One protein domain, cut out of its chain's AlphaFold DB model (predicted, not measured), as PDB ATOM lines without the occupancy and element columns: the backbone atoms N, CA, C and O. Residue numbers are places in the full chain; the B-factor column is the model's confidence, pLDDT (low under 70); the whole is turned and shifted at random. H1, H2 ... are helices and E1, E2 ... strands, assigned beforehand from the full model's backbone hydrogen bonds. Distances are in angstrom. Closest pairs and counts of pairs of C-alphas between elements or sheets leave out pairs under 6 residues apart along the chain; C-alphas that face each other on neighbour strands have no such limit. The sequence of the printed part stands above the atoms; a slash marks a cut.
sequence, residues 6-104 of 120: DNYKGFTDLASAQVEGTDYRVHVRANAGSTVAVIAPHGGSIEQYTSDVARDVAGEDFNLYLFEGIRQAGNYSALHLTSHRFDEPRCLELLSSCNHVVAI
ATOM      1  N   ASP A   6       9.958  45.988  29.491       87.12
ATOM      2  CA  ASP A   6      10.688  46.705  30.547       87.12
ATOM      3  C   ASP A   6       9.779  47.353  31.605       87.12
ATOM      4  O   ASP A   6      10.226  47.618  32.728       87.12
ATOM      5  N   ASN A   7       8.506  47.595  31.267       91.44
ATOM      6  CA  ASN A   7       7.518  48.185  32.171       91.44
ATOM      7  C   ASN A   7       6.873  47.167  33.121       91.44
ATOM      8  O   ASN A   7       6.219  47.571  34.082       91.44
ATOM      9  N   TYR A   8       7.028  45.870  32.865       94.56
ATOM     10  CA  TYR A   8       6.498  44.825  33.731       94.56
ATOM     11  C   TYR A   8       7.443  44.585  34.913       94.56
ATOM     12  O   TYR A   8       8.671  44.520  34.758       94.56
ATOM     13  N   LYS A   9       6.876  44.443  36.117       95.06
ATOM     14  CA  LYS A   9       7.647  44.111  37.327       95.06
ATOM     15  C   LYS A   9       7.864  42.607  37.487       95.06
ATOM     16  O   LYS A   9       8.761  42.218  38.225       95.06
ATOM     17  N   GLY A  10       7.080  41.805  36.772       96.56
ATOM     18  CA  GLY A  10       7.184  40.353  36.695       96.56
ATOM     19  C   GLY A  10       6.203  39.772  35.680       96.56
ATOM     20  O   GLY A  10       5.504  40.505  34.971       96.56
ATOM     21  N   PHE A  11       6.126  38.451  35.628       97.19
ATOM     22  CA  PHE A  11       5.226  37.688  34.775       97.19
ATOM     23  C   PHE A  11       3.758  38.007  35.045       97.19
ATOM     24  O   PHE A  11       2.996  38.138  34.095       97.19
ATOM     25  N   THR A  12       3.350  38.192  36.305       96.12
ATOM     26  CA  THR A  12       1.952  38.543  36.628       96.12
ATOM     27  C   THR A  12       1.518  39.834  35.922       96.12
ATOM     28  O   THR A  12       0.441  39.887  35.325       96.12
ATOM     29  N   ASP A  13       2.379  40.857  35.920       96.06
ATOM     30  CA  ASP A  13       2.118  42.116  35.218       96.06
ATOM     31  C   ASP A  13       2.065  41.900  33.699       96.06
ATOM     32  O   ASP A  13       1.162  42.414  33.034       96.06
ATOM     33  N   LEU A  14       2.991  41.104  33.151       97.00
ATOM     34  CA  LEU A  14       3.007  40.745  31.730       97.00
ATOM     35  C   LEU A  14       1.713  40.027  31.327       97.00
ATOM     36  O   LEU A  14       1.072  40.426  30.357       97.00
ATOM     37  N   ALA A  15       1.295  39.014  32.082       96.75
ATOM     38  CA  ALA A  15       0.114  38.198  31.809       96.75
ATOM     39  C   ALA A  15      -1.206  38.974  31.956       96.75
ATOM     40  O   ALA A  15      -2.217  38.576  31.386       96.75
ATOM     41  N   SER A  16      -1.207  40.106  32.670       96.25
ATOM     42  CA  SER A  16      -2.357  41.021  32.705       96.25
ATOM     43  C   SER A  16      -2.540  41.820  31.404       96.25
ATOM     44  O   SER A  16      -3.630  42.325  31.135       96.25
ATOM     45  N   ALA A  17      -1.479  41.938  30.598       96.06
ATOM     46  CA  ALA A  17      -1.430  42.768  29.396       96.06
ATOM     47  C   ALA A  17      -1.192  41.980  28.094       96.06
ATOM     48  O   ALA A  17      -1.423  42.523  27.014       96.06
ATOM     49  N   GLN A  18      -0.711  40.740  28.187       96.75
ATOM     50  CA  GLN A  18      -0.403  39.844  27.070       96.75
ATOM     51  C   GLN A  18      -1.200  38.548  27.224       96.75
ATOM     52  O   GLN A  18      -1.408  38.068  28.338       96.75
ATOM     53  N   VAL A  19      -1.615  37.952  26.109       97.75
ATOM     54  CA  VAL A  19      -2.542  36.816  26.103       97.75
ATOM     55  C   VAL A  19      -1.818  35.517  25.744       97.75
ATOM     56  O   VAL A  19      -1.285  35.375  24.642       97.75
ATOM     57  N   GLU A  20      -1.841  34.529  26.642       98.38
ATOM     58  CA  GLU A  20      -1.348  33.182  26.331       98.38
ATOM     59  C   GLU A  20      -2.162  32.555  25.184       98.38
ATOM     60  O   GLU A  20      -3.380  32.698  25.097       98.38
ATOM     61  N   GLY A  21      -1.483  31.876  24.262       98.31
ATOM     62  CA  GLY A  21      -2.060  31.333  23.034       98.31
ATOM     63  C   GLY A  21      -2.145  32.333  21.877       98.31
ATOM     64  O   GLY A  21      -2.318  31.894  20.742       98.31
ATOM     65  N   THR A  22      -1.967  33.636  22.132       97.69
ATOM     66  CA  THR A  22      -1.930  34.683  21.090       97.69
ATOM     67  C   THR A  22      -0.578  35.384  21.029       97.69
ATOM     68  O   THR A  22       0.030  35.457  19.965       97.69
ATOM     69  N   ASP A  23      -0.105  35.896  22.166       98.19
ATOM     70  CA  ASP A  23       1.151  36.636  22.264       98.19
ATOM     71  C   ASP A  23       2.313  35.720  22.652       98.19
ATOM     72  O   ASP A  23       3.400  35.792  22.079       98.19
ATOM     73  N   TYR A  24       2.071  34.821  23.603       98.62
ATOM     74  CA  TYR A  24       3.060  33.860  24.075       98.62
ATOM     75  C   TYR A  24       2.442  32.479  24.300       98.62
ATOM     76  O   TYR A  24       1.223  32.318  24.286       98.62
ATOM     77  N   ARG A  25       3.279  31.472  24.533       98.69
ATOM     78  CA  ARG A  25       2.878  30.140  24.996       98.69
ATOM     79  C   ARG A  25       3.862  29.652  26.044       98.69
ATOM     80  O   ARG A  25       5.063  29.845  25.883       98.69
ATOM     81  N   VAL A  26       3.362  28.974  27.071       98.81
ATOM     82  CA  VAL A  26       4.211  28.230  27.999       98.81
ATOM     83  C   VAL A  26       4.161  26.743  27.666       98.81
ATOM     84  O   VAL A  26       3.089  26.166  27.471       98.81
ATOM     85  N   HIS A  27       5.330  26.115  27.604       98.75
ATOM     86  CA  HIS A  27       5.474  24.669  27.510       98.75
ATOM     87  C   HIS A  27       6.246  24.156  28.721       98.75
ATOM     88  O   HIS A  27       7.330  24.649  29.027       98.75
ATOM     89  N   VAL A  28       5.695  23.139  29.379       98.62
ATOM     90  CA  VAL A  28       6.317  22.475  30.524       98.62
ATOM     91  C   VAL A  28       6.302  20.980  30.282       98.62
ATOM     92  O   VAL A  28       5.255  20.403  29.985       98.62
ATOM     93  N   ARG A  29       7.459  20.348  30.448       98.31
ATOM     94  CA  ARG A  29       7.598  18.898  30.445       98.31
ATOM     95  C   ARG A  29       8.407  18.486  31.663       98.31
ATOM     96  O   ARG A  29       9.622  18.677  31.701       98.31
ATOM     97  N   ALA A  30       7.722  17.910  32.640       97.56
ATOM     98  CA  ALA A  30       8.365  17.302  33.791       97.56
ATOM     99  C   ALA A  30       8.826  15.877  33.454       97.56
ATOM    100  O   ALA A  30       8.093  15.105  32.837       97.56
ATOM    101  N   ASN A  31      10.023  15.525  33.905       96.06
ATOM    102  CA  ASN A  31      10.535  14.167  33.968       96.06
ATOM    103  C   ASN A  31      10.799  13.842  35.444       96.06
ATOM    104  O   ASN A  31      11.753  14.341  36.036       96.06
ATOM    105  N   ALA A  32       9.961  12.983  36.029       90.19
ATOM    106  CA  ALA A  32      10.038  12.615  37.445       90.19
ATOM    107  C   ALA A  32      11.358  11.923  37.843       90.19
ATOM    108  O   ALA A  32      11.676  11.858  39.028       90.19
ATOM    109  N   GLY A  33      12.122  11.401  36.877       93.75
ATOM    110  CA  GLY A  33      13.448  10.828  37.103       93.75
ATOM    111  C   GLY A  33      14.588  11.851  37.102       93.75
ATOM    112  O   GLY A  33      15.714  11.487  37.432       93.75
ATOM    113  N   SER A  34      14.323  13.113  36.745       96.81
ATOM    114  CA  SER A  34      15.346  14.149  36.604       96.81
ATOM    115  C   SER A  34      15.253  15.214  37.688       96.81
ATOM    116  O   SER A  34      14.199  15.802  37.921       96.81
ATOM    117  N   THR A  35      16.404  15.543  38.272       97.56
ATOM    118  CA  THR A  35      16.603  16.724  39.129       97.56
ATOM    119  C   THR A  35      17.279  17.878  38.377       97.56
ATOM    120  O   THR A  35      17.719  18.851  38.989       97.56
ATOM    121  N   VAL A  36      17.386  17.776  37.049       98.50
ATOM    122  CA  VAL A  36      17.942  18.803  36.161       98.50
ATOM    123  C   VAL A  36      16.831  19.366  35.280       98.50
ATOM    124  O   VAL A  36      16.030  18.605  34.722       98.50
ATOM    125  N   ALA A  37      16.805  20.689  35.130       98.69
ATOM    126  CA  ALA A  37      15.943  21.385  34.183       98.69
ATOM    127  C   ALA A  37      16.750  22.134  33.124       98.69
ATOM    128  O   ALA A  37      17.748  22.784  33.426       98.69
ATOM    129  N   VAL A  38      16.268  22.085  31.888       98.88
ATOM    130  CA  VAL A  38      16.705  22.946  30.794       98.88
ATOM    131  C   VAL A  38      15.583  23.935  30.528       98.88
ATOM    132  O   VAL A  38      14.434  23.538  30.329       98.88
ATOM    133  N   ILE A  39      15.892  25.225  30.563       98.75
ATOM    134  CA  ILE A  39      14.884  26.273  30.433       98.75
ATOM    135  C   ILE A  39      15.259  27.264  29.333       98.75
ATOM    136  O   ILE A  39      16.423  27.633  29.202       98.75
ATOM    137  N   ALA A  40      14.267  27.739  28.585       98.75
ATOM    138  CA  ALA A  40      14.381  28.911  27.719       98.75
ATOM    139  C   ALA A  40      13.317  29.940  28.144       98.75
ATOM    140  O   ALA A  40      12.177  29.885  27.667       98.75
ATOM    141  N   PRO A  41      13.643  30.868  29.066       98.25
ATOM    142  CA  PRO A  41      12.706  31.905  29.512       98.25
ATOM    143  C   PRO A  41      12.425  32.947  28.417       98.25
ATOM    144  O   PRO A  41      11.499  33.738  28.549       98.25
ATOM    145  N   HIS A  42      13.206  32.940  27.332       98.50
ATOM    146  CA  HIS A  42      13.073  33.813  26.162       98.50
ATOM    147  C   HIS A  42      12.947  33.002  24.864       98.50
ATOM    148  O   HIS A  42      13.537  33.332  23.840       98.50
ATOM    149  N   GLY A  43      12.156  31.935  24.912       98.44
ATOM    150  CA  GLY A  43      11.888  31.029  23.801       98.44
ATOM    151  C   GLY A  43      11.136  31.639  22.612       98.44
ATOM    152  O   GLY A  43      10.624  32.768  22.617       98.44
ATOM    153  N   GLY A  44      10.995  30.822  21.572       98.19
ATOM    154  CA  GLY A  44      10.288  31.155  20.344       98.19
ATOM    155  C   GLY A  44      10.953  32.318  19.616       98.19
ATOM    156  O   GLY A  44      12.140  32.284  19.306       98.19
ATOM    157  N   SER A  45      10.171  33.358  19.331       97.56
ATOM    158  CA  SER A  45      10.655  34.545  18.620       97.56
ATOM    159  C   SER A  45      11.143  35.673  19.541       97.56
ATOM    160  O   SER A  45      11.351  36.784  19.053       97.56
ATOM    161  N   ILE A  46      11.288  35.437  20.854       97.81
ATOM    162  CA  ILE A  46      11.849  36.426  21.793       97.81
ATOM    163  C   ILE A  46      13.366  36.497  21.584       97.81
ATOM    164  O   ILE A  46      13.863  37.502  21.082       97.81
ATOM    165  N   GLU A  47      14.074  35.407  21.884       97.56
ATOM    166  CA  GLU A  47      15.467  35.164  21.514       97.56
ATOM    167  C   GLU A  47      15.490  33.937  20.596       97.56
ATOM    168  O   GLU A  47      15.245  32.809  21.027       97.56
ATOM    169  N   GLN A  48      15.717  34.170  19.301       94.62
ATOM    170  CA  GLN A  48      15.520  33.151  18.266       94.62
ATOM    171  C   GLN A  48      16.327  31.872  18.535       94.62
ATOM    172  O   GLN A  48      17.466  31.925  18.998       94.62
ATOM    173  N   TYR A  49      15.723  30.726  18.204       96.06
ATOM    174  CA  TYR A  49      16.284  29.367  18.306       96.06
ATOM    175  C   TYR A  49      16.535  28.828  19.720       96.06
ATOM    176  O   TYR A  49      16.804  27.637  19.869       96.06
ATOM    177  N   THR A  50      16.389  29.637  20.772       98.50
ATOM    178  CA  THR A  50      16.596  29.175  22.159       98.50
ATOM    179  C   THR A  50      15.658  28.028  22.542       98.50
ATOM    180  O   THR A  50      16.090  27.107  23.230       98.50
ATOM    181  N   SER A  51      14.414  28.022  22.042       98.75
ATOM    182  CA  SER A  51      13.489  26.900  22.249       98.75
ATOM    183  C   SER A  51      13.992  25.591  21.657       98.75
ATOM    184  O   SER A  51      13.846  24.547  22.284       98.75
ATOM    185  N   ASP A  52      14.551  25.634  20.451       98.56
ATOM    186  CA  ASP A  52      14.991  24.430  19.745       98.56
ATOM    187  C   ASP A  52      16.249  23.872  20.406       98.56
ATOM    188  O   ASP A  52      16.294  22.696  20.752       98.56
ATOM    189  N   VAL A  53      17.200  24.749  20.742       98.50
ATOM    190  CA  VAL A  53      18.379  24.378  21.533       98.50
ATOM    191  C   VAL A  53      17.972  23.795  22.889       98.50
ATOM    192  O   VAL A  53      18.507  22.768  23.295       98.50
ATOM    193  N   ALA A  54      17.014  24.402  23.595       98.81
ATOM    194  CA  ALA A  54      16.553  23.881  24.879       98.81
ATOM    195  C   ALA A  54      15.866  22.514  24.745       98.81
ATOM    196  O   ALA A  54      16.095  21.647  25.586       98.81
ATOM    197  N   ARG A  55      15.066  22.290  23.692       98.75
ATOM    198  CA  ARG A  55      14.471  20.973  23.399       98.75
ATOM    199  C   ARG A  55      15.545  19.918  23.156       98.75
ATOM    200  O   ARG A  55      15.478  18.854  23.766       98.75
ATOM    201  N   ASP A  56      16.533  20.234  22.324       98.56
ATOM    202  CA  ASP A  56      17.607  19.308  21.964       98.56
ATOM    203  C   ASP A  56      18.493  18.971  23.170       98.56
ATOM    204  O   ASP A  56      18.804  17.806  23.403       98.56
ATOM    205  N   VAL A  57      18.847  19.971  23.985       98.38
ATOM    206  CA  VAL A  57      19.627  19.766  25.216       98.38
ATOM    207  C   VAL A  57      18.827  18.978  26.254       98.38
ATOM    208  O   VAL A  57      19.398  18.147  26.956       98.38
ATOM    209  N   ALA A  58      17.517  19.220  26.371       98.50
ATOM    210  CA  ALA A  58      16.680  18.495  27.321       98.50
ATOM    211  C   ALA A  58      16.461  17.028  26.933       98.50
ATOM    212  O   ALA A  58      16.226  16.204  27.819       98.50
ATOM    213  N   GLY A  59      16.482  16.711  25.631       97.94
ATOM    214  CA  GLY A  59      16.262  15.358  25.116       97.94
ATOM    215  C   GLY A  59      14.976  14.745  25.669       97.94
ATOM    216  O   GLY A  59      13.948  15.420  25.742       97.94
ATOM    217  N   GLU A  60      15.035  13.492  26.111       96.12
ATOM    218  CA  GLU A  60      14.002  12.862  26.955       96.12
ATOM    219  C   GLU A  60      14.428  12.797  28.434       96.12
ATOM    220  O   GLU A  60      13.618  12.498  29.313       96.12
ATOM    221  N   ASP A  61      15.685  13.138  28.719       97.44
ATOM    222  CA  ASP A  61      16.345  12.896  30.000       97.44
ATOM    223  C   ASP A  61      16.062  13.981  31.042       97.44
ATOM    224  O   ASP A  61      16.052  13.691  32.237       97.44
ATOM    225  N   PHE A  62      15.808  15.225  30.619       98.56
ATOM    226  CA  PHE A  62      15.677  16.367  31.527       98.56
ATOM    227  C   PHE A  62      14.299  17.033  31.492       98.56
ATOM    228  O   PHE A  62      13.551  16.974  30.505       98.56
ATOM    229  N   ASN A  63      13.989  17.724  32.595       98.75
ATOM    230  CA  ASN A  63      12.849  18.628  32.660       98.75
ATOM    231  C   ASN A  63      13.042  19.753  31.634       98.75
ATOM    232  O   ASN A  63      14.161  20.232  31.447       98.75
ATOM    233  N   LEU A  64      11.960  20.190  30.992       98.81
ATOM    234  CA  LEU A  64      11.984  21.262  30.001       98.81
ATOM    235  C   LEU A  64      10.952  22.334  30.347       98.81
ATOM    236  O   LEU A  64       9.782  22.023  30.584       98.81
ATOM    237  N   TYR A  65      11.383  23.590  30.298       98.88
ATOM    238  CA  TYR A  65      10.508  24.756  30.354       98.88
ATOM    239  C   TYR A  65      10.786  25.696  29.182       98.88
ATOM    240  O   TYR A  65      11.935  26.069  28.952       98.88
ATOM    241  N   LEU A  66       9.740  26.138  28.488       98.94
ATOM    242  CA  LEU A  66       9.836  27.148  27.435       98.94
ATOM    243  C   LEU A  66       8.777  28.230  27.648       98.94
ATOM    244  O   LEU A  66       7.591  27.918  27.765       98.94
ATOM    245  N   PHE A  67       9.199  29.491  27.614       98.88
ATOM    246  CA  PHE A  67       8.310  30.639  27.454       98.88
ATOM    247  C   PHE A  67       8.505  31.212  26.054       98.88
ATOM    248  O   PHE A  67       9.524  31.831  25.770       98.88
ATOM    249  N   GLU A  68       7.558  30.958  25.154       98.81
ATOM    250  CA  GLU A  68       7.728  31.200  23.724       98.81
ATOM    251  C   GLU A  68       6.921  32.404  23.254       98.81
ATOM    252  O   GLU A  68       5.696  32.399  23.343       98.81
ATOM    253  N   GLY A  69       7.588  33.411  22.685       98.56
ATOM    254  CA  GLY A  69       6.900  34.481  21.959       98.56
ATOM    255  C   GLY A  69       6.414  33.988  20.598       98.56
ATOM    256  O   GLY A  69       7.217  33.501  19.798       98.56
ATOM    257  N   ILE A  70       5.111  34.124  20.338       98.31
ATOM    258  CA  ILE A  70       4.433  33.613  19.133       98.31
ATOM    259  C   ILE A  70       3.738  34.717  18.320       98.31
ATOM    260  O   ILE A  70       2.974  34.433  17.397       98.31
ATOM    261  N   ARG A  71       4.018  35.989  18.626       97.19
ATOM    262  CA  ARG A  71       3.518  37.129  17.844       97.19
ATOM    263  C   ARG A  71       4.168  37.137  16.467       97.19
ATOM    264  O   ARG A  71       5.319  36.736  16.311       97.19
ATOM    265  N   GLN A  72       3.486  37.734  15.493       96.50
ATOM    266  CA  GLN A  72       4.050  37.949  14.154       96.50
ATOM    267  C   GLN A  72       5.300  38.848  14.166       96.50
ATOM    268  O   GLN A  72       6.189  38.674  13.340       96.50
ATOM    269  N   ALA A  73       5.373  39.812  15.091       96.00
ATOM    270  CA  ALA A  73       6.511  40.713  15.254       96.00
ATOM    271  C   ALA A  73       6.557  41.318  16.670       96.00
ATOM    272  O   ALA A  73       5.564  41.312  17.407       96.00
ATOM    273  N   GLY A  74       7.714  41.880  17.035       96.44
ATOM    274  CA  GLY A  74       7.893  42.637  18.281       96.44
ATOM    275  C   GLY A  74       7.929  41.789  19.556       96.44
ATOM    276  O   GLY A  74       7.703  42.326  20.639       96.44
ATOM    277  N   ASN A  75       8.199  40.483  19.446       97.44
ATOM    278  CA  ASN A  75       8.242  39.555  20.583       97.44
ATOM    279  C   ASN A  75       9.247  39.993  21.651       97.44
ATOM    280  O   ASN A  75       8.852  40.135  22.801       97.44
ATOM    281  N   TYR A  76      10.497  40.293  21.273       96.19
ATOM    282  CA  TYR A  76      11.510  40.776  22.218       96.19
ATOM    283  C   TYR A  76      11.004  41.992  23.006       96.19
ATOM    284  O   TYR A  76      10.888  41.951  24.226       96.19
ATOM    285  N   SER A  77      10.576  43.045  22.303       95.88
ATOM    286  CA  SER A  77      10.100  44.273  22.945       95.88
ATOM    287  C   SER A  77       8.872  44.081  23.833       95.88
ATOM    288  O   SER A  77       8.688  44.862  24.754       95.88
ATOM    289  N   ALA A  78       8.009  43.102  23.546       96.81
ATOM    290  CA  ALA A  78       6.749  42.910  24.264       96.81
ATOM    291  C   ALA A  78       6.834  41.869  25.389       96.81
ATOM    292  O   ALA A  78       6.017  41.917  26.303       96.81
ATOM    293  N   LEU A  79       7.780  40.924  25.316       97.56
ATOM    294  CA  LEU A  79       7.779  39.714  26.144       97.56
ATOM    295  C   LEU A  79       9.110  39.429  26.860       97.56
ATOM    296  O   LEU A  79       9.151  38.540  27.708       97.56
ATOM    297  N   HIS A  80      10.197  40.144  26.549       97.19
ATOM    298  CA  HIS A  80      11.504  39.922  27.178       97.19
ATOM    299  C   HIS A  80      11.543  40.457  28.618       97.19
ATOM    300  O   HIS A  80      11.873  41.611  28.871       97.19
ATOM    301  N   LEU A  81      11.176  39.614  29.583       95.94
ATOM    302  CA  LEU A  81      11.407  39.883  31.003       95.94
ATOM    303  C   LEU A  81      12.833  39.478  31.369       95.94
ATOM    304  O   LEU A  81      13.167  38.297  31.317       95.94
ATOM    305  N   THR A  82      13.668  40.421  31.799       92.00
ATOM    306  CA  THR A  82      15.006  40.111  32.332       92.00
ATOM    307  C   THR A  82      14.946  39.014  33.399       92.00
ATOM    308  O   THR A  82      14.034  39.033  34.225       92.00
ATOM    309  N   SER A  83      15.945  38.128  33.467       89.88
ATOM    310  CA  SER A  83      15.894  36.924  34.316       89.88
ATOM    311  C   SER A  83      15.592  37.199  35.798       89.88
ATOM    312  O   SER A  83      14.908  36.410  36.431       89.88
ATOM    313  N   HIS A  84      16.021  38.341  36.353       91.06
ATOM    314  CA  HIS A  84      15.741  38.721  37.750       91.06
ATOM    315  C   HIS A  84      14.283  39.139  38.027       91.06
ATOM    316  O   HIS A  84      13.906  39.281  39.185       91.06
ATOM    317  N   ARG A  85      13.481  39.370  36.980       94.81
ATOM    318  CA  ARG A  85      12.035  39.647  37.054       94.81
ATOM    319  C   ARG A  85      11.196  38.474  36.552       94.81
ATOM    320  O   ARG A  85       9.976  38.561  36.559       94.81
ATOM    321  N   PHE A  86      11.826  37.421  36.040       95.56
ATOM    322  CA  PHE A  86      11.106  36.290  35.481       95.56
ATOM    323  C   PHE A  86      10.632  35.378  36.618       95.56
ATOM    324  O   PHE A  86      11.428  34.671  37.230       95.56
ATOM    325  N   ASP A  87       9.333  35.409  36.900       96.94
ATOM    326  CA  ASP A  87       8.678  34.689  37.997       96.94
ATOM    327  C   ASP A  87       7.432  33.920  37.518       96.94
ATOM    328  O   ASP A  87       6.445  33.791  38.242       96.94
ATOM    329  N   GLU A  88       7.459  33.405  36.280       98.56
ATOM    330  CA  GLU A  88       6.336  32.636  35.738       98.56
ATOM    331  C   GLU A  88       6.060  31.394  36.613       98.56
ATOM    332  O   GLU A  88       6.967  30.577  36.811       98.56
ATOM    333  N   PRO A  89       4.832  31.228  37.152       98.44
ATOM    334  CA  PRO A  89       4.570  30.249  38.205       98.44
ATOM    335  C   PRO A  89       4.888  28.804  37.829       98.44
ATOM    336  O   PRO A  89       5.415  28.069  38.662       98.44
ATOM    337  N   ARG A  90       4.612  28.391  36.585       98.62
ATOM    338  CA  ARG A  90       4.860  27.011  36.142       98.62
ATOM    339  C   ARG A  90       6.357  26.723  35.995       98.62
ATOM    340  O   ARG A  90       6.787  25.603  36.260       98.62
ATOM    341  N   CYS A  91       7.163  27.725  35.627       98.44
ATOM    342  CA  CYS A  91       8.624  27.634  35.682       98.44
ATOM    343  C   CYS A  91       9.095  27.399  37.117       98.44
ATOM    344  O   CYS A  91       9.794  26.427  37.389       98.44
ATOM    345  N   LEU A  92       8.675  28.260  38.048       98.12
ATOM    346  CA  LEU A  92       9.088  28.169  39.450       98.12
ATOM    347  C   LEU A  92       8.662  26.843  40.090       98.12
ATOM    348  O   LEU A  92       9.438  26.244  40.833       98.12
ATOM    349  N   GLU A  93       7.464  26.361  39.763       98.31
ATOM    350  CA  GLU A  93       6.979  25.050  40.191       98.31
ATOM    351  C   GLU A  93       7.879  23.919  39.677       98.31
ATOM    352  O   GLU A  93       8.334  23.101  40.476       98.31
ATOM    353  N   LEU A  94       8.219  23.902  38.383       98.19
ATOM    354  CA  LEU A  94       9.138  22.909  37.816       98.19
ATOM    355  C   LEU A  94      10.526  22.957  38.475       98.19
ATOM    356  O   LEU A  94      11.117  21.920  38.769       98.19
ATOM    357  N   LEU A  95      11.050  24.162  38.713       97.38
ATOM    358  CA  LEU A  95      12.379  24.352  39.292       97.38
ATOM    359  C   LEU A  95      12.436  23.981  40.778       97.38
ATOM    360  O   LEU A  95      13.513  23.657  41.271       97.38
ATOM    361  N   SER A  96      11.302  23.978  41.487       96.94
ATOM    362  CA  SER A  96      11.250  23.684  42.927       96.94
ATOM    363  C   SER A  96      11.729  22.274  43.303       96.94
ATOM    364  O   SER A  96      12.120  22.047  44.447       96.94
ATOM    365  N   SER A  97      11.736  21.338  42.349       93.50
ATOM    366  CA  SER A  97      12.231  19.965  42.512       93.50
ATOM    367  C   SER A  97      13.596  19.714  41.850       93.50
ATOM    368  O   SER A  97      14.074  18.576  41.838       93.50
ATOM    369  N   CYS A  98      14.239  20.752  41.305       97.31
ATOM    370  CA  CYS A  98      15.493  20.642  40.565       97.31
ATOM    371  C   CYS A  98      16.701  21.118  41.390       97.31
ATOM    372  O   CYS A  98      16.673  22.169  42.023       97.31
ATOM    373  N   ASN A  99      17.805  20.377  41.304       97.00
ATOM    374  CA  ASN A  99      19.094  20.739  41.900       97.00
ATOM    375  C   ASN A  99      19.973  21.546  40.935       97.00
ATOM    376  O   ASN A  99      20.862  22.282  41.365       97.00
ATOM    377  N   HIS A 100      19.744  21.390  39.629       97.62
ATOM    378  CA  HIS A 100      20.515  22.055  38.585       97.62
ATOM    379  C   HIS A 100      19.601  22.598  37.495       97.62
ATOM    380  O   HIS A 100      18.615  21.965  37.114       97.62
ATOM    381  N   VAL A 101      19.967  23.764  36.970       98.06
ATOM    382  CA  VAL A 101      19.234  24.434  35.898       98.06
ATOM    383  C   VAL A 101      20.219  24.899  34.838       98.06
ATOM    384  O   VAL A 101      21.195  25.579  35.150       98.06
ATOM    385  N   VAL A 102      19.941  24.552  33.588       98.38
ATOM    386  CA  VAL A 102      20.617  25.090  32.409       98.38
ATOM    387  C   VAL A 102      19.658  26.067  31.742       98.38
ATOM    388  O   VAL A 102      18.652  25.658  31.168       98.38
ATOM    389  N   ALA A 103      19.949  27.362  31.837       98.25
ATOM    390  CA  ALA A 103      19.174  28.398  31.164       98.25
ATOM    391  C   ALA A 103      19.799  28.731  29.804       98.25
ATOM    392  O   ALA A 103      20.974  29.090  29.726       98.25
ATOM    393  N   ILE A 104      19.006  28.613  28.743       98.50
ATOM    394  CA  ILE A 104      19.391  28.923  27.369       98.50
ATOM    395  C   ILE A 104      18.890  30.325  27.029       98.50
ATOM    396  O   ILE A 104      17.692  30.599  27.100       98.50
TER     397      ILE A 104
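Overview. This is residues 6 to 104 of the 120 residues of the protein "Phage replication-related protein YjqB (UPF0714/DUF867 family)" of Paraburkholderia sp. CI2 (UniProt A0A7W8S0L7). One four-stranded sheet makes a slab through the middle, with H2 over one face and H4 over the opposite face, both running along the strands. H3 and H1 gather at one end of the long axis, near where E1 begins and E3 ends, and the turn between E1 and E2 makes the other end. The printed part has 99 residues with four named helices and four named strands, in the order H1 E1 E2 H2 E3 H3 H4 E4; the sheet is mixed, in the order E1 E3 E2 E4, and the class is mixed, helices and strands. The whole is compact, with a radius of gyration of the C-alphas of 12.9 A, and elongated, spanning 36 by 23 by 21 A.

Along the chain. H1 is residues 11 to 17, 10.0 A long, and begins at C-alpha 11 at (5.226, 37.688, 34.775). E1, residues 24 to 29, is 16.9 A long. E2, residues 36 to 44, is 21.5 A long and bends by 66 degrees at residue 41. H2, residues 50 to 58, is 11.9 A long. E3, residues 63 to 69, is 20.0 A long and ends at C-alpha 69 at (6.900, 34.481, 21.959). H3 is residues 75 to 79 and H4 is residues 89 to 95. E4, residues 100 to 103, ends at C-alpha 103 at (19.174, 28.398, 31.164).

Arrangement. E1 and E4 are the edge strands of the sheet, which is twisted, with C-alphas up to 4.4 A off its best plane. E1 and E3 are antiparallel at 173 degrees, with N 27 and O 66 within hydrogen-bond range at 2.9 A. E3 and E2 are parallel at 10 degrees, with N 40 and O 65 2.9 A apart. E2 and E4 are parallel at 17 degrees, with N 102 and O 37 2.8 A apart. E2, H2 and E3 form a strand-helix-strand unit, two parallel neighbour strands with a helix between, and its crossover is right-handed. E3, H3, H4 and E4 form a split unit, with E2 between its two strands, also right-handed. H2 is on the sheet at a height of 7.6 A; its closest C-alphas to E2 are those of Ser 51 and Gly 43, 4.7 A. H4, on the opposite face, has a height over the sheet of 8.6 A and lies over E3, where the closest C-alphas are those of Cys 91 and Tyr 65, 6.3 A. H3 is on the sheet, only just over E3, with 3 of its C-alphas falling on that strand; the C-alphas of Asn 75 and Gly 69 are closest, 5.4 A. H1 is not on the sheet; it is close to H3 but not clearly touching, the closest C-alphas being those of Leu 14 and Leu 79, 7.4 A. Every O i to N i+4 pair is within hydrogen-bond range in H2, H3 and H4, and 2 of 3 are in H1.

Size, cuts and confidence. The two C-alphas farthest apart are those of Asn 7 and Gly 33, 38.1 A. The printed part has no cut, and no link is long. The mean pLDDT of the printed part is 97.1, and no printed residue is under 70.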